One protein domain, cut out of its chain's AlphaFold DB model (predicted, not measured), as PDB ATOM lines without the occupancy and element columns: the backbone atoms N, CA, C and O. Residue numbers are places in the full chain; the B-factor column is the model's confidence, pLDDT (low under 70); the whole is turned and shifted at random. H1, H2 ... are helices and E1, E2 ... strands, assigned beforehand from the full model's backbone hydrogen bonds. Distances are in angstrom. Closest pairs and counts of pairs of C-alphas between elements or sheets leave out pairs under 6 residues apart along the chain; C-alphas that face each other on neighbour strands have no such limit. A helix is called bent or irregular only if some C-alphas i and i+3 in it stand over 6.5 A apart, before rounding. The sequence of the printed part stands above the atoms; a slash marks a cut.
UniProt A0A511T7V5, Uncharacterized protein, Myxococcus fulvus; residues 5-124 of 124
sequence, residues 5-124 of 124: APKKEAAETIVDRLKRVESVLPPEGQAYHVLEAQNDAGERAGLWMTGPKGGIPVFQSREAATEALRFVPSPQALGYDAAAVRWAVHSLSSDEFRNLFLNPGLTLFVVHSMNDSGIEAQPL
ATOM      1  N   ALA A   5     180.956 153.876 166.266       63.56
ATOM      2  CA  ALA A   5     181.605 153.643 164.971       63.56
ATOM      3  C   ALA A   5     180.811 154.240 163.782       63.56
ATOM      4  O   ALA A   5     181.398 155.020 163.033       63.56
ATOM      5  N   PRO A   6     179.479 154.035 163.662       70.38
ATOM      6  CA  PRO A   6     178.703 154.619 162.562       70.38
ATOM      7  C   PRO A   6     178.641 156.153 162.615       70.38
ATOM      8  O   PRO A   6     178.600 156.826 161.589       70.38
ATOM      9  N   LYS A   7     178.646 156.731 163.825       73.81
ATOM     10  CA  LYS A   7     178.631 158.190 164.017       73.81
ATOM     11  C   LYS A   7     179.958 158.826 163.621       73.81
ATOM     12  O   LYS A   7     179.966 159.917 163.059       73.81
ATOM     13  N   LYS A   8     181.069 158.147 163.911       78.88
ATOM     14  CA  LYS A   8     182.410 158.601 163.547       78.88
ATOM     15  C   LYS A   8     182.613 158.583 162.030       78.88
ATOM     16  O   LYS A   8     183.042 159.591 161.483       78.88
ATOM     17  N   GLU A   9     182.209 157.507 161.355       79.69
ATOM     18  CA  GLU A   9     182.262 157.398 159.887       79.69
ATOM     19  C   GLU A   9     181.411 158.478 159.191       79.69
ATOM     20  O   GLU A   9     181.848 159.102 158.220       79.69
ATOM     21  N   ALA A  10     180.216 158.764 159.723       81.31
ATOM     22  CA  ALA A  10     179.365 159.839 159.216       81.31
ATOM     23  C   ALA A  10     180.013 161.225 159.399       81.31
ATOM     24  O   ALA A  10     179.990 162.043 158.480       81.31
ATOM     25  N   ALA A  11     180.619 161.486 160.563       82.38
ATOM     26  CA  ALA A  11     181.309 162.745 160.835       82.38
ATOM     27  C   ALA A  11     182.541 162.943 159.935       82.38
ATOM     28  O   ALA A  11     182.727 164.031 159.394       82.38
ATOM     29  N   GLU A  12     183.348 161.900 159.731       87.44
ATOM     30  CA  GLU A  12     184.495 161.923 158.812       87.44
ATOM     31  C   GLU A  12     184.042 162.213 157.373       87.44
ATOM     32  O   GLU A  12     184.586 163.105 156.722       87.44
ATOM     33  N   THR A  13     182.960 161.566 156.927       87.31
ATOM     34  CA  THR A  13     182.355 161.821 155.610       87.31
ATOM     35  C   THR A  13     181.918 163.279 155.453       87.31
ATOM     36  O   THR A  13     182.214 163.905 154.436       87.31
ATOM     37  N   ILE A  14     181.239 163.852 156.454       87.81
ATOM     38  CA  ILE A  14     180.807 165.259 156.426       87.81
ATOM     39  C   ILE A  14     182.015 166.196 156.337       87.81
ATOM     40  O   ILE A  14     182.008 167.126 155.531       87.81
ATOM     41  N   VAL A  15     183.062 165.951 157.130       89.62
ATOM     42  CA  VAL A  15     184.285 166.766 157.125       89.62
ATOM     43  C   VAL A  15     184.970 166.728 155.760       89.62
ATOM     44  O   VAL A  15     185.381 167.771 155.250       89.62
ATOM     45  N   ASP A  16     185.074 165.557 155.139       89.25
ATOM     46  CA  ASP A  16     185.700 165.436 153.824       89.25
ATOM     47  C   ASP A  16     184.861 166.083 152.720       89.25
ATOM     48  O   ASP A  16     185.411 166.747 151.838       89.25
ATOM     49  N   ARG A  17     183.531 165.992 152.795       91.19
ATOM     50  CA  ARG A  17     182.647 166.702 151.864       91.19
ATOM     51  C   ARG A  17     182.687 168.217 152.069       91.19
ATOM     52  O   ARG A  17     182.746 168.941 151.081       91.19
ATOM     53  N   LEU A  18     182.774 168.717 153.301       89.25
ATOM     54  CA  LEU A  18     182.964 170.150 153.576       89.25
ATOM     55  C   LEU A  18     184.237 170.703 152.925       89.25
ATOM     56  O   LEU A  18     184.211 171.800 152.381       89.25
ATOM     57  N   LYS A  19     185.340 169.943 152.919       89.69
ATOM     58  CA  LYS A  19     186.582 170.359 152.237       89.69
ATOM     59  C   LYS A  19     186.428 170.428 150.716       89.69
ATOM     60  O   LYS A  19     187.142 171.184 150.066       89.69
ATOM     61  N   ARG A  20     185.535 169.613 150.148       89.31
ATOM     62  CA  ARG A  20     185.323 169.490 148.698       89.31
ATOM     63  C   ARG A  20     184.203 170.376 148.171       89.31
ATOM     64  O   ARG A  20     184.190 170.628 146.971       89.31
ATOM     65  N   VAL A  21     183.285 170.837 149.024       86.75
ATOM     66  CA  VAL A  21     182.034 171.488 148.601       86.75
ATOM     67  C   VAL A  21     182.274 172.642 147.631       86.75
ATOM     68  O   VAL A  21     181.662 172.678 146.574       86.75
ATOM     69  N   GLU A  22     183.247 173.507 147.915       84.56
ATOM     70  CA  GLU A  22     183.578 174.650 147.058       84.56
ATOM     71  C   GLU A  22     184.146 174.224 145.694       84.56
ATOM     72  O   GLU A  22     183.919 174.896 144.696       84.56
ATOM     73  N   SER A  23     184.834 173.078 145.617       85.62
ATOM     74  CA  SER A  23     185.375 172.552 144.351       85.62
ATOM     75  C   SER A  23     184.327 171.881 143.463       85.62
ATOM     76  O   SER A  23     184.589 171.645 142.286       85.62
ATOM     77  N   VAL A  24     183.166 171.546 144.029       87.19
ATOM     78  CA  VAL A  24     182.067 170.890 143.315       87.19
ATOM     79  C   VAL A  24     180.870 171.808 143.112       87.19
ATOM     80  O   VAL A  24     179.886 171.368 142.535       87.19
ATOM     81  N   LEU A  25     180.915 173.058 143.581       83.00
ATOM     82  CA  LEU A  25     179.864 174.020 143.278       83.00
ATOM     83  C   LEU A  25     179.837 174.309 141.769       83.00
ATOM     84  O   LEU A  25     180.890 174.368 141.125       83.00
ATOM     85  N   PRO A  26     178.642 174.513 141.193       78.12
ATOM     86  CA  PRO A  26     178.546 175.013 139.835       78.12
ATOM     87  C   PRO A  26     179.182 176.419 139.751       78.12
ATOM     88  O   PRO A  26     179.221 177.133 140.759       78.12
ATOM     89  N   PRO A  27     179.686 176.834 138.572       79.00
ATOM     90  CA  PRO A  27     180.212 178.183 138.365       79.00
ATOM     91  C   PRO A  27     179.218 179.274 138.780       79.00
ATOM     92  O   PRO A  27     178.007 179.055 138.795       79.00
ATOM     93  N   GLU A  28     179.716 180.475 139.076       77.06
ATOM     94  CA  GLU A  28     178.872 181.597 139.500       77.06
ATOM     95  C   GLU A  28     177.734 181.871 138.496       77.06
ATOM     96  O   GLU A  28     177.944 181.923 137.282       77.06
ATOM     97  N   GLY A  29     176.507 182.000 139.012       74.88
ATOM     98  CA  GLY A  29     175.293 182.156 138.204       74.88
ATOM     99  C   GLY A  29     174.736 180.860 137.598       74.88
ATOM    100  O   GLY A  29     173.683 180.906 136.964       74.88
ATOM    101  N   GLN A  30     175.392 179.715 137.801       84.75
ATOM    102  CA  GLN A  30     174.894 178.395 137.411       84.75
ATOM    103  C   GLN A  30     174.362 177.625 138.624       84.75
ATOM    104  O   GLN A  30     174.692 177.913 139.774       84.75
ATOM    105  N   ALA A  31     173.527 176.625 138.359       91.31
ATOM    106  CA  ALA A  31     172.954 175.759 139.375       91.31
ATOM    107  C   ALA A  31     172.987 174.308 138.904       91.31
ATOM    108  O   ALA A  31     172.879 174.024 137.712       91.31
ATOM    109  N   TYR A  32     173.079 173.384 139.856       96.25
ATOM    110  CA  TYR A  32     172.675 172.017 139.573       96.25
ATOM    111  C   TYR A  32     171.159 171.936 139.509       96.25
ATOM    112  O   TYR A  32     170.443 172.586 140.271       96.25
ATOM    113  N   HIS A  33     170.676 171.082 138.625       97.06
ATOM    114  CA  HIS A  33     169.265 170.806 138.460       97.06
ATOM    115  C   HIS A  33     168.955 169.376 138.864       97.06
ATOM    116  O   HIS A  33     169.786 168.486 138.719       97.06
ATOM    117  N   VAL A  34     167.750 169.146 139.353       96.81
ATOM    118  CA  VAL A  34     167.246 167.829 139.750       96.81
ATOM    119  C   VAL A  34     165.843 167.653 139.196       96.81
ATOM    120  O   VAL A  34     165.174 168.631 138.848       96.81
ATOM    121  N   LEU A  35     165.394 166.404 139.115       96.88
ATOM    122  CA  LEU A  35     164.008 166.104 138.785       96.88
ATOM    123  C   LEU A  35     163.223 165.950 140.083       96.88
ATOM    124  O   LEU A  35     163.538 165.095 140.908       96.88
ATOM    125  N   GLU A  36     162.225 166.802 140.266       96.00
ATOM    126  CA  GLU A  36     161.359 166.826 141.438       96.00
ATOM    127  C   GLU A  36     159.954 166.378 141.066       96.00
ATOM    128  O   GLU A  36     159.405 166.780 140.038       96.00
ATOM    129  N   ALA A  37     159.372 165.531 141.902       95.62
ATOM    130  CA  ALA A  37     158.007 165.089 141.740       95.62
ATOM    131  C   ALA A  37     157.034 166.252 141.962       95.62
ATOM    132  O   ALA A  37     157.185 167.059 142.887       95.62
ATOM    133  N   GLN A  38     155.996 166.290 141.137       96.00
ATOM    134  CA  GLN A  38     154.871 167.203 141.269       96.00
ATOM    135  C   GLN A  38     153.547 166.453 141.333       96.00
ATOM    136  O   GLN A  38     153.398 165.385 140.728       96.00
ATOM    137  N   ASN A  39     152.577 167.062 142.013       93.56
ATOM    138  CA  ASN A  39     151.185 166.633 141.964       93.56
ATOM    139  C   ASN A  39     150.468 167.128 140.691       93.56
ATOM    140  O   ASN A  39     151.051 167.787 139.820       93.56
ATOM    141  N   ASP A  40     149.198 166.759 140.558       92.19
ATOM    142  CA  ASP A  40     148.327 167.123 139.437       92.19
ATOM    143  C   ASP A  40     148.104 168.638 139.319       92.19
ATOM    144  O   ASP A  40     148.091 169.173 138.206       92.19
ATOM    145  N   ALA A  41     148.061 169.343 140.450       93.12
ATOM    146  CA  ALA A  41     148.051 170.800 140.526       93.12
ATOM    147  C   ALA A  41     149.391 171.452 140.112       93.12
ATOM    148  O   ALA A  41     149.452 172.663 139.909       93.12
ATOM    149  N   GLY A  42     150.461 170.668 139.924       90.50
ATOM    150  CA  GLY A  42     151.802 171.168 139.598       90.50
ATOM    151  C   GLY A  42     152.583 171.691 140.802       90.50
ATOM    152  O   GLY A  42     153.615 172.338 140.633       90.50
ATOM    153  N   GLU A  43     152.113 171.407 142.011       92.81
ATOM    154  CA  GLU A  43     152.801 171.740 143.249       92.81
ATOM    155  C   GLU A  43     153.912 170.727 143.525       92.81
ATOM    156  O   GLU A  43     153.836 169.555 143.144       92.81
ATOM    157  N   ARG A  44     154.964 171.191 144.202       89.25
ATOM    158  CA  ARG A  44     156.114 170.366 144.577       89.25
ATOM    159  C   ARG A  44     155.687 169.329 145.613       89.25
ATOM    160  O   ARG A  44     155.151 169.688 146.657       89.25
ATOM    161  N   ALA A  45     155.998 168.062 145.360       83.38
ATOM    162  CA  ALA A  45     155.804 166.989 146.333       83.38
ATOM    163  C   ALA A  45     157.001 166.836 147.296       83.38
ATOM    164  O   ALA A  45     156.944 166.029 148.218       83.38
ATOM    165  N   GLY A  46     158.098 167.579 147.079       80.62
ATOM    166  CA  GLY A  46     159.311 167.519 147.905       80.62
ATOM    167  C   GLY A  46     160.113 166.220 147.758       80.62
ATOM    168  O   GLY A  46     160.982 165.937 148.582       80.62
ATOM    169  N   LEU A  47     159.817 165.419 146.730       88.06
ATOM    170  CA  LEU A  47     160.490 164.156 146.436       88.06
ATOM    171  C   LEU A  47     161.353 164.314 145.187       88.06
ATOM    172  O   LEU A  47     160.859 164.693 144.126       88.06
ATOM    173  N   TRP A  48     162.636 163.989 145.303       93.00
ATOM    174  CA  TRP A  48     163.574 163.989 144.181       93.00
ATOM    175  C   TRP A  48     163.608 162.620 143.519       93.00
ATOM    176  O   TRP A  48     163.490 161.602 144.199       93.00
ATOM    177  N   MET A  49     163.836 162.587 142.210       94.19
ATOM    178  CA  MET A  49     164.089 161.337 141.509       94.19
ATOM    179  C   MET A  49     165.355 160.671 142.060       94.19
ATOM    180  O   MET A  49     166.428 161.271 142.115       94.19
ATOM    181  N   THR A  50     165.232 159.402 142.418       91.38
ATOM    182  CA  THR A  50     166.339 158.520 142.784       91.38
ATOM    183  C   THR A  50     166.961 157.909 141.539       91.38
ATOM    184  O   THR A  50     166.259 157.388 140.674       91.38
ATOM    185  N   GLY A  51     168.284 157.918 141.478       86.62
ATOM    186  CA  GLY A  51     169.071 157.328 140.407       86.62
ATOM    187  C   GLY A  51     169.951 156.175 140.887       86.62
ATOM    188  O   GLY A  51     169.575 155.437 141.804       86.62
ATOM    189  N   PRO A  52     171.134 155.993 140.270       82.88
ATOM    190  CA  PRO A  52     172.038 154.894 140.582       82.88
ATOM    191  C   PRO A  52     172.319 154.770 142.079       82.88
ATOM    192  O   PRO A  52     172.604 155.755 142.759       82.88
ATOM    193  N   LYS A  53     172.257 153.534 142.587       86.50
ATOM    194  CA  LYS A  53     172.548 153.201 143.992       86.50
ATOM    195  C   LYS A  53     171.697 153.985 145.011       86.50
ATOM    196  O   LYS A  53     172.133 154.168 146.142       86.50
ATOM    197  N   GLY A  54     170.510 154.454 144.616       87.25
ATOM    198  CA  GLY A  54     169.615 155.228 145.483       87.25
ATOM    199  C   GLY A  54     170.053 156.676 145.725       87.25
ATOM    200  O   GLY A  54     169.488 157.336 146.591       87.25
ATOM    201  N   GLY A  55     171.054 157.178 144.992       93.19
ATOM    202  CA  GLY A  55     171.463 158.581 145.060       93.19
ATOM    203  C   GLY A  55     170.554 159.514 144.262       93.19
ATOM    204  O   GLY A  55     169.590 159.076 143.641       93.19
ATOM    205  N   ILE A  56     170.889 160.802 144.247       95.75
ATOM    206  CA  ILE A  56     170.122 161.835 143.535       95.75
ATOM    207  C   ILE A  56     170.889 162.246 142.271       95.75
ATOM    208  O   ILE A  56     172.000 162.775 142.383       95.75
ATOM    209  N   PRO A  57     170.331 162.024 141.069       96.44
ATOM    210  CA  PRO A  57     170.869 162.547 139.824       96.44
ATOM    211  C   PRO A  57     170.779 164.068 139.794       96.44
ATOM    212  O   PRO A  57     169.702 164.631 139.991       96.44
ATOM    213  N   VAL A  58     171.902 164.718 139.512       96.69
ATOM    214  CA  VAL A  58     171.996 166.162 139.311       96.69
ATOM    215  C   VAL A  58     172.498 166.460 137.900       96.69
ATOM    216  O   VAL A  58     173.385 165.784 137.381       96.69
ATOM    217  N   PHE A  59     171.944 167.488 137.276       95.88
ATOM    218  CA  PHE A  59     172.259 167.919 135.916       95.88
ATOM    219  C   PHE A  59     172.938 169.284 135.963       95.88
ATOM    220  O   PHE A  59     172.546 170.143 136.749       95.88
ATOM    221  N   GLN A  60     173.946 169.502 135.120       93.38
ATOM    222  CA  GLN A  60     174.691 170.768 135.084       93.38
ATOM    223  C   GLN A  60     173.939 171.906 134.381       93.38
ATOM    224  O   GLN A  60     174.356 173.057 134.468       93.38
ATOM    225  N   SER A  61     172.845 171.601 133.679       93.75
ATOM    226  CA  SER A  61     172.020 172.602 133.007       93.75
ATOM    227  C   SER A  61     170.543 172.222 133.014       93.75
ATOM    228  O   SER A  61     170.171 171.045 133.122       93.75
ATOM    229  N   ARG A  62     169.685 173.239 132.888       95.50
ATOM    230  CA  ARG A  62     168.234 173.061 132.786       95.50
ATOM    231  C   ARG A  62     167.875 172.295 131.518       95.50
ATOM    232  O   ARG A  62     166.943 171.493 131.534       95.50
ATOM    233  N   GLU A  63     168.600 172.543 130.436       95.81
ATOM    234  CA  GLU A  63     168.403 171.917 129.133       95.81
ATOM    235  C   GLU A  63     168.623 170.407 129.229       95.81
ATOM    236  O   GLU A  63     167.735 169.647 128.848       95.81
ATOM    237  N   ALA A  64     169.732 169.971 129.840       95.12
ATOM    238  CA  ALA A  64     170.030 168.553 130.038       95.12
ATOM    239  C   ALA A  64     168.985 167.865 130.932       95.12
ATOM    240  O   ALA A  64     168.508 166.777 130.612       95.12
ATOM    241  N   ALA A  65     168.563 168.518 132.021       96.56
ATOM    242  CA  ALA A  65     167.494 167.999 132.878       96.56
ATOM    243  C   ALA A  65     166.149 167.892 132.136       96.56
ATOM    244  O   ALA A  65     165.400 166.936 132.320       96.56
ATOM    245  N   THR A  66     165.839 168.865 131.278       96.62
ATOM    246  CA  THR A  66     164.602 168.875 130.487       96.62
ATOM    247  C   THR A  66     164.620 167.794 129.409       96.62
ATOM    248  O   THR A  66     163.595 167.172 129.145       96.62
ATOM    249  N   GLU A  67     165.771 167.547 128.786       95.69
ATOM    250  CA  GLU A  67     165.946 166.453 127.833       95.69
ATOM    251  C   GLU A  67     165.778 165.088 128.510       95.69
ATOM    252  O   GLU A  67     165.051 164.237 127.998       95.69
ATOM    253  N   ALA A  68     166.347 164.920 129.707       95.00
ATOM    254  CA  ALA A  68     166.237 163.701 130.498       95.00
ATOM    255  C   ALA A  68     164.782 163.296 130.793       95.00
ATOM    256  O   ALA A  68     164.467 162.108 130.769       95.00
ATOM    257  N   LEU A  69     163.862 164.257 130.979       94.88
ATOM    258  CA  LEU A  69     162.431 163.980 131.207       94.88
ATOM    259  C   LEU A  69     161.783 163.102 130.125       94.88
ATOM    260  O   LEU A  69     160.753 162.488 130.385       94.88
ATOM    261  N   ARG A  70     162.362 163.033 128.921       94.62
ATOM    262  CA  ARG A  70     161.867 162.187 127.823       94.62
ATOM    263  C   ARG A  70     162.113 160.696 128.054       94.62
ATOM    264  O   ARG A  70     161.393 159.879 127.495       94.62
ATOM    265  N   PHE A  71     163.120 160.369 128.858       93.25
ATOM    266  CA  PHE A  71     163.591 159.005 129.102       93.25
ATOM    267  C   PHE A  71     163.221 158.496 130.499       93.25
ATOM    268  O   PHE A  71     163.329 157.305 130.784       93.25
ATOM    269  N   VAL A  72     162.785 159.393 131.388       91.94
ATOM    270  CA  VAL A  72     162.435 159.062 132.768       91.94
ATOM    271  C   VAL A  72     160.981 158.579 132.846       91.94
ATOM    272  O   VAL A  72     160.073 159.309 132.440       91.94
ATOM    273  N   PRO A  73     160.716 157.385 133.412       91.69
ATOM    274  CA  PRO A  73     159.354 156.932 133.684       91.69
ATOM    275  C   PRO A  73     158.618 157.865 134.654       91.69
ATOM    276  O   PRO A  73     159.240 158.561 135.457       91.69
ATOM    277  N   SER A  74     157.283 157.850 134.648       92.06
ATOM    278  CA  SER A  74     156.508 158.624 135.629       92.06
ATOM    279  C   SER A  74     156.895 158.254 137.073       92.06
ATOM    280  O   SER A  74     157.325 157.120 137.317       92.06
ATOM    281  N   PRO A  75     156.729 159.160 138.058       94.06
ATOM    282  CA  PRO A  75     157.092 158.849 139.441       94.06
ATOM    283  C   PRO A  75     156.405 157.577 139.964       94.06
ATOM    284  O   PRO A  75     157.041 156.738 140.596       94.06
ATOM    285  N   GLN A  76     155.135 157.366 139.616       91.25
ATOM    286  CA  GLN A  76     154.374 156.167 139.986       91.25
ATOM    287  C   GLN A  76     154.992 154.874 139.433       91.25
ATOM    288  O   GLN A  76     155.043 153.867 140.135       91.25
ATOM    289  N   ALA A  77     155.511 154.894 138.200       90.62
ATOM    290  CA  ALA A  77     156.190 153.740 137.611       90.62
ATOM    291  C   ALA A  77     157.502 153.397 138.339       90.62
ATOM    292  O   ALA A  77     157.968 152.262 138.276       90.62
ATOM    293  N   LEU A  78     158.074 154.367 139.055       88.44
ATOM    294  CA  LEU A  78     159.257 154.207 139.899       88.44
ATOM    295  C   LEU A  78     158.912 153.927 141.375       88.44
ATOM    296  O   LEU A  78     159.815 153.866 142.205       88.44
ATOM    297  N   GLY A  79     157.630 153.740 141.714       89.31
ATOM    298  CA  GLY A  79     157.180 153.390 143.065       89.31
ATOM    299  C   GLY A  79     157.041 154.571 144.034       89.31
ATOM    300  O   GLY A  79     156.967 154.348 145.241       89.31
ATOM    301  N   TYR A  80     157.011 155.809 143.531       89.19
ATOM    302  CA  TYR A  80     156.707 156.992 144.342       89.19
ATOM    303  C   TYR A  80     155.218 157.041 144.713       89.19
ATOM    304  O   TYR A  80     154.395 156.333 144.131       89.19
ATOM    305  N   ASP A  81     154.884 157.890 145.692       86.94
ATOM    306  CA  ASP A  81     153.512 158.116 146.157       86.94
ATOM    307  C   ASP A  81     152.541 158.381 144.991       86.94
ATOM    308  O   ASP A  81     152.900 159.024 144.002       86.94
ATOM    309  N   ALA A  82     151.294 157.911 145.107       81.50
ATOM    310  CA  ALA A  82     150.280 158.066 144.064       81.50
ATOM    311  C   ALA A  82     150.003 159.537 143.700       81.50
ATOM    312  O   ALA A  82     149.645 159.817 142.553       81.50
ATOM    313  N   ALA A  83     150.205 160.463 144.642       87.62
ATOM    314  CA  ALA A  83     150.091 161.899 144.429       87.62
ATOM    315  C   ALA A  83     151.217 162.477 143.553       87.62
ATOM    316  O   ALA A  83     151.048 163.562 143.004       87.62
ATOM    317  N   ALA A  84     152.348 161.784 143.381       92.44
ATOM    318  CA  ALA A  84     153.425 162.192 142.483       92.44
ATOM    319  C   ALA A  84     153.113 161.758 141.042       92.44
ATOM    320  O   ALA A  84     153.391 160.632 140.629       92.44
ATOM    321  N   VAL A  85     152.532 162.656 140.249       92.81
ATOM    322  CA  VAL A  85     152.032 162.316 138.905       92.81
ATOM    323  C   VAL A  85     153.037 162.602 137.791       92.81
ATOM    324  O   VAL A  85     152.990 161.961 136.742       92.81
ATOM    325  N   ARG A  86     153.961 163.551 137.987       94.31
ATOM    326  CA  ARG A  86     154.968 163.927 136.981       94.31
ATOM    327  C   ARG A  86     156.264 164.425 137.603       94.31
ATOM    328  O   ARG A  86     156.305 164.763 138.781       94.31
ATOM    329  N   TRP A  87     157.295 164.516 136.771       96.19
ATOM    330  CA  TRP A  87     158.570 165.144 137.100       96.19
ATOM    331  C   TRP A  87     158.632 166.573 136.561       96.19
ATOM    332  O   TRP A  87     158.123 166.860 135.476       96.19
ATOM    333  N   ALA A  88     159.304 167.452 137.293       96.38
ATOM    334  CA  ALA A  88     159.650 168.796 136.860       96.38
ATOM    335  C   ALA A  88     161.119 169.099 137.157       96.38
ATOM    336  O   ALA A  88     161.713 168.542 138.077       96.38
ATOM    337  N   VAL A  89     161.705 170.004 136.372       96.94
ATOM    338  CA  VAL A  89     163.078 170.462 136.599       96.94
ATOM    339  C   VAL A  89     163.087 171.511 137.702       96.94
ATOM    340  O   VAL A  89     162.506 172.589 137.543       96.94
ATOM    341  N   HIS A  90     163.809 171.221 138.779       96.12
ATOM    342  CA  HIS A  90     164.084 172.162 139.861       96.12
ATOM    343  C   HIS A  90     165.544 172.601 139.823       96.12
ATOM    344  O   HIS A  90     166.439 171.798 139.570       96.12
ATOM    345  N   SER A  91     165.781 173.888 140.062       95.81
ATOM    346  CA  SER A  91     167.119 174.461 140.183       95.81
ATOM    347  C   SER A  91     167.500 174.497 141.653       95.81
ATOM    348  O   SER A  91     166.848 175.200 142.422       95.81
ATOM    349  N   LEU A  92     168.552 173.780 142.036       94.31
ATOM    350  CA  LEU A  92     169.046 173.815 143.405       94.31
ATOM    351  C   LEU A  92     169.685 175.174 143.683       94.31
ATOM    352  O   LEU A  92     170.613 175.597 142.992       94.31
ATOM    353  N   SER A  93     169.211 175.839 144.728       91.50
ATOM    354  CA  SER A  93     169.964 176.919 145.360       91.50
ATOM    355  C   SER A  93     171.277 176.386 145.950       91.50
ATOM    356  O   SER A  93     171.425 175.188 146.213       91.50
ATOM    357  N   SER A  94     172.237 177.279 146.208       88.94
ATOM    358  CA  SER A  94     173.507 176.905 146.843       88.94
ATOM    359  C   SER A  94     173.299 176.212 148.194       88.94
ATOM    360  O   SER A  94     174.011 175.259 148.506       88.94
ATOM    361  N   ASP A  95     172.300 176.640 148.969       90.62
ATOM    362  CA  ASP A  95     171.991 176.052 150.273       90.62
ATOM    363  C   ASP A  95     171.333 174.673 150.145       90.62
ATOM    364  O   ASP A  95     171.724 173.745 150.852       90.62
ATOM    365  N   GLU A  96     170.390 174.488 149.212       92.62
ATOM    366  CA  GLU A  96     169.817 173.163 148.926       92.62
ATOM    367  C   GLU A  96     170.900 172.181 148.468       92.62
ATOM    368  O   GLU A  96     170.975 171.065 148.985       92.62
ATOM    369  N   PHE A  97     171.781 172.603 147.554       93.19
ATOM    370  CA  PHE A  97     172.901 171.778 147.109       93.19
ATOM    371  C   PHE A  97     173.817 171.398 148.273       93.19
ATOM    372  O   PHE A  97     174.104 170.215 148.458       93.19
ATOM    373  N   ARG A  98     174.251 172.373 149.082       91.62
ATOM    374  CA  ARG A  98     175.116 172.128 150.248       91.62
ATOM    375  C   ARG A  98     174.465 171.152 151.224       91.62
ATOM    376  O   ARG A  98     175.118 170.204 151.650       91.62
ATOM    377  N   ASN A  99     173.180 171.328 151.524       91.75
ATOM    378  CA  ASN A  99     172.440 170.439 152.421       91.75
ATOM    379  C   ASN A  99     172.382 168.999 151.895       91.75
ATOM    380  O   ASN A  99     172.596 168.056 152.659       91.75
ATOM    381  N   LEU A 100     172.132 168.814 150.596       92.50
ATOM    382  CA  LEU A 100     172.112 167.486 149.981       92.50
ATOM    383  C   LEU A 100     173.508 166.860 149.916       92.50
ATOM    384  O   LEU A 100     173.680 165.697 150.279       92.50
ATOM    385  N   PHE A 101     174.511 167.623 149.480       93.12
ATOM    386  CA  PHE A 101     175.877 167.139 149.325       93.12
ATOM    387  C   PHE A 101     176.490 166.750 150.670       93.12
ATOM    388  O   PHE A 101     177.150 165.723 150.766       93.12
ATOM    389  N   LEU A 102     176.244 167.511 151.734       92.50
ATOM    390  CA  LEU A 102     176.785 167.207 153.059       92.50
ATOM    391  C   LEU A 102     176.048 166.071 153.777       92.50
ATOM    392  O   LEU A 102     176.565 165.561 154.766       92.50
ATOM    393  N   ASN A 103     174.880 165.636 153.295       90.50
ATOM    394  CA  ASN A 103     174.147 164.540 153.918       90.50
ATOM    395  C   ASN A 103     174.876 163.195 153.696       90.50
ATOM    396  O   ASN A 103     174.920 162.709 152.562       90.50
ATOM    397  N   PRO A 104     175.399 162.541 154.752       87.75
ATOM    398  CA  PRO A 104     176.197 161.322 154.615       87.75
ATOM    399  C   PRO A 104     175.380 160.114 154.130       87.75
ATOM    400  O   PRO A 104     175.954 159.165 153.606       87.75
ATOM    401  N   GLY A 105     174.050 160.148 154.271       89.19
ATOM    402  CA  GLY A 105     173.149 159.112 153.762       89.19
ATOM    403  C   GLY A 105     172.804 159.261 152.279       89.19
ATOM    404  O   GLY A 105     172.134 158.395 151.725       89.19
ATOM    405  N   LEU A 106     173.240 160.347 151.633       91.00
ATOM    406  CA  LEU A 106     172.962 160.631 150.230       91.00
ATOM    407  C   LEU A 106     174.255 160.692 149.419       91.00
ATOM    408  O   LEU A 106     175.318 161.084 149.903       91.00
ATOM    409  N   THR A 107     174.147 160.311 148.151       93.94
ATOM    410  CA  THR A 107     175.179 160.546 147.139       93.94
ATOM    411  C   THR A 107     174.538 161.305 145.992       93.94
ATOM    412  O   THR A 107     173.498 160.884 145.483       93.94
ATOM    413  N   LEU A 108     175.141 162.423 145.599       95.00
ATOM    414  CA  LEU A 108     174.751 163.135 144.388       95.00
ATOM    415  C   LEU A 108     175.510 162.539 143.206       95.00
ATOM    416  O   LEU A 108     176.705 162.269 143.318       95.00
ATOM    417  N   PHE A 109     174.824 162.330 142.090       96.00
ATOM    418  CA  PHE A 109     175.409 161.786 140.871       96.00
ATOM    419  C   PHE A 109     175.267 162.798 139.740       96.00
ATOM    420  O   PHE A 109     174.153 163.049 139.289       96.00
ATOM    421  N   VAL A 110     176.375 163.371 139.269       95.19
ATOM    422  CA  VAL A 110     176.351 164.225 138.075       95.19
ATOM    423  C   VAL A 110     176.069 163.360 136.865       95.19
ATOM    424  O   VAL A 110     176.826 162.434 136.570       95.19
ATOM    425  N   VAL A 111     174.967 163.672 136.192       95.81
ATOM    426  CA  VAL A 111     174.534 163.005 134.970       95.81
ATOM    427  C   VAL A 111     175.301 163.576 133.789       95.81
ATOM    428  O   VAL A 111     175.262 164.780 133.547       95.81
ATOM    429  N   HIS A 112     175.959 162.689 133.046       92.88
ATOM    430  CA  HIS A 112     176.636 163.018 131.791       92.88
ATOM    431  C   HIS A 112     175.733 162.758 130.595       92.88
ATOM    432  O   HIS A 112     175.696 163.551 129.658       92.88
ATOM    433  N   SER A 113     174.984 161.654 130.635       91.25
ATOM    434  CA  SER A 113     174.025 161.303 129.595       91.25
ATOM    435  C   SER A 113     172.850 160.504 130.167       91.25
ATOM    436  O   SER A 113     172.969 159.790 131.167       91.25
ATOM    437  N   MET A 114     171.682 160.651 129.545       92.06
ATOM    438  CA  MET A 114     170.511 159.820 129.805       92.06
ATOM    439  C   MET A 114     169.796 159.558 128.484       92.06
ATOM    440  O   MET A 114     169.550 160.486 127.719       92.06
ATOM    441  N   ASN A 115     169.497 158.294 128.214       91.56
ATOM    442  CA  ASN A 115     168.830 157.845 126.995       91.56
ATOM    443  C   ASN A 115     168.033 156.557 127.272       91.56
ATOM    444  O   ASN A 115     167.959 156.101 128.414       91.56
ATOM    445  N   ASP A 116     167.476 155.936 126.230       88.38
ATOM    446  CA  ASP A 116     166.687 154.696 126.342       88.38
ATOM    447  C   ASP A 116     167.460 153.506 126.946       88.38
ATOM    448  O   ASP A 116     166.857 152.551 127.432       88.38
ATOM    449  N   SER A 117     168.797 153.547 126.933       87.62
ATOM    450  CA  SER A 117     169.661 152.519 127.536       87.62
ATOM    451  C   SER A 117     169.906 152.749 129.032       87.62
ATOM    452  O   SER A 117     170.469 151.880 129.699       87.62
ATOM    453  N   GLY A 118     169.499 153.903 129.568       89.06
ATOM    454  CA  GLY A 118     169.591 154.247 130.982       89.06
ATOM    455  C   GLY A 118     170.358 155.540 131.252       89.06
ATOM    456  O   GLY A 118     170.368 156.472 130.448       89.06
ATOM    457  N   ILE A 119     170.968 155.598 132.436       92.31
ATOM    458  CA  ILE A 119     171.648 156.779 132.972       92.31
ATOM    459  C   ILE A 119     173.155 156.540 133.089       92.31
ATOM    460  O   ILE A 119     173.597 155.574 133.712       92.31
ATOM    461  N   GLU A 120     173.943 157.457 132.538       93.94
ATOM    462  CA  GLU A 120     175.384 157.538 132.739       93.94
ATOM    463  C   GLU A 120     175.685 158.695 133.691       93.94
ATOM    464  O   GLU A 120     175.439 159.865 133.384       93.94
ATOM    465  N   ALA A 121     176.193 158.369 134.878       94.56
ATOM    466  CA  ALA A 121     176.449 159.359 135.911       94.56
ATOM    467  C   ALA A 121     177.629 158.969 136.804       94.56
ATOM    468  O   ALA A 121     177.912 157.786 137.010       94.56
ATOM    469  N   GLN A 122     178.279 159.977 137.379       93.50
ATOM    470  CA  GLN A 122     179.393 159.808 138.313       93.50
ATOM    471  C   GLN A 122     179.069 160.431 139.673       93.50
ATOM    472  O   GLN A 122     178.405 161.468 139.714       93.50
ATOM    473  N   PRO A 123     179.516 159.833 140.790       93.19
ATOM    474  CA  PRO A 123     179.332 160.440 142.100       93.19
ATOM    475  C   PRO A 123     180.107 161.761 142.191       93.19
ATOM    476  O   PRO A 123     181.237 161.853 141.705       93.19
ATOM    477  N   LEU A 124     179.490 162.759 142.822       88.94
ATOM    478  CA  LEU A 124     180.141 164.007 143.224       88.94
ATOM    479  C   LEU A 124     181.039 163.814 144.445       88.94
ATOM    480  O   LEU A 124     180.651 163.131 145.416       88.94
TER     481      LEU A 124
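AT A GLANCE: This is residues 5 to 124 of the 124 residues of an uncharacterized protein of Myxococcus fulvus (UniProt A0A511T7V5). Two small twisted sheets of three strands each meet at an angle, strand E3 of one close to strand E1 of the other, and the short helix H2 packs on both of them. The long helix H1 lies off to one side, where H4 packs on it, and the short helix H3 is at the far end of the domain. The printed part has 120 residues with four named helices and six named strands, in the order H1 E1 E2 E3 H2 H3 E4 H4 E5 E6, and the class is mixed, helices and strands. One sheet runs E2, E1, E4, antiparallel throughout; the other runs E3, E5, E6 and is mixed. The whole is compact, with a radius of gyration of the C-alphas of 14.8 A and spans of 41 by 33 by 29 A.

HOW THE PARTS SIT: In the first sheet, E1, residues 33 to 38, is the inner strand, and E2, residues 44 to 48, and E4, residues 86 to 91, are the edge strands. E1 and E4 are antiparallel at 143 degrees, with N 36 and O 88 within hydrogen-bond range at 2.8 A. E1 and E2 form a hairpin, with N 45 and O 37 at 2.9 A. This sheet is strongly twisted. In the second sheet, only just strongly twisted with C-alphas up to 4.2 A off its best plane, E5, residues 108 to 115, is the inner strand. E3, residues 56 to 58, is parallel to E5, with N 109 and O 56 at 2.9 A. E6, residues 118 to 123, forms a hairpin with E5, with N 110 and O 122 at 2.8 A. E5 bends by 72 degrees at residue 112. Between the sheets, the closest C-alphas of E1 and E3 are those of Val 34 and Val 58, 5.1 A apart. H2, residues 62 to 68, is on the first sheet at a height over the sheet of 8.4 A, over E1 and only just over E4, on which 3 of its C-alphas fall. H2 is also on the second sheet, at a height over the sheet of 9.3 A, over E5. Its closest C-alpha pair with E5 is Ala 68 and Met 114, 5.8 A apart. H3, residues 75 to 78, only grazes the first sheet with residues 75 to 76. H4, residues 94 to 102, only grazes the second sheet with residues 97 to 102. H1, residues 5 to 24, touches H4 with residues 14 to 21 alone, closest at the C-alphas of Ile 14 and Leu 102, 5.6 A apart. They run opposite ways at a steep tilt of 38 degrees. Every O i to N i+4 pair is within hydrogen-bond range in H2 and H4, and 14 of 16 are in H1; H3 is too short for such a pair.

IN THESE COORDINATES: H1 begins at C-alpha 5, at (181.605, 153.643, 164.971), and measures 27.7 A from first to last C-alpha. It has a kink of 36 degrees near residue 18 and is irregular, with C-alphas 19 and 22 7.4 A apart. E1 measures 15.1 A, E4 16.4 A and H4 12.0 A. E5 is the longest strand at 8 residues and 19.1 A, starting at C-alpha 108, at (174.751, 163.135, 144.388). E6 measures 16.0 A and ends at C-alpha 123, at (179.332, 160.440, 142.100).

THE WHOLE: The two C-alphas farthest apart are those of Ala 5 and Ala 41, at 44.9 A. The printed part has no cut and ends at Leu 124, the chain's last residue. No link is long; the tight ones are E1 to E2, E3 to H2, E4 to H4, H4 to E5 and E5 to E6. The mean pLDDT of the printed part is 90.3, and residue 5 alone is under 70.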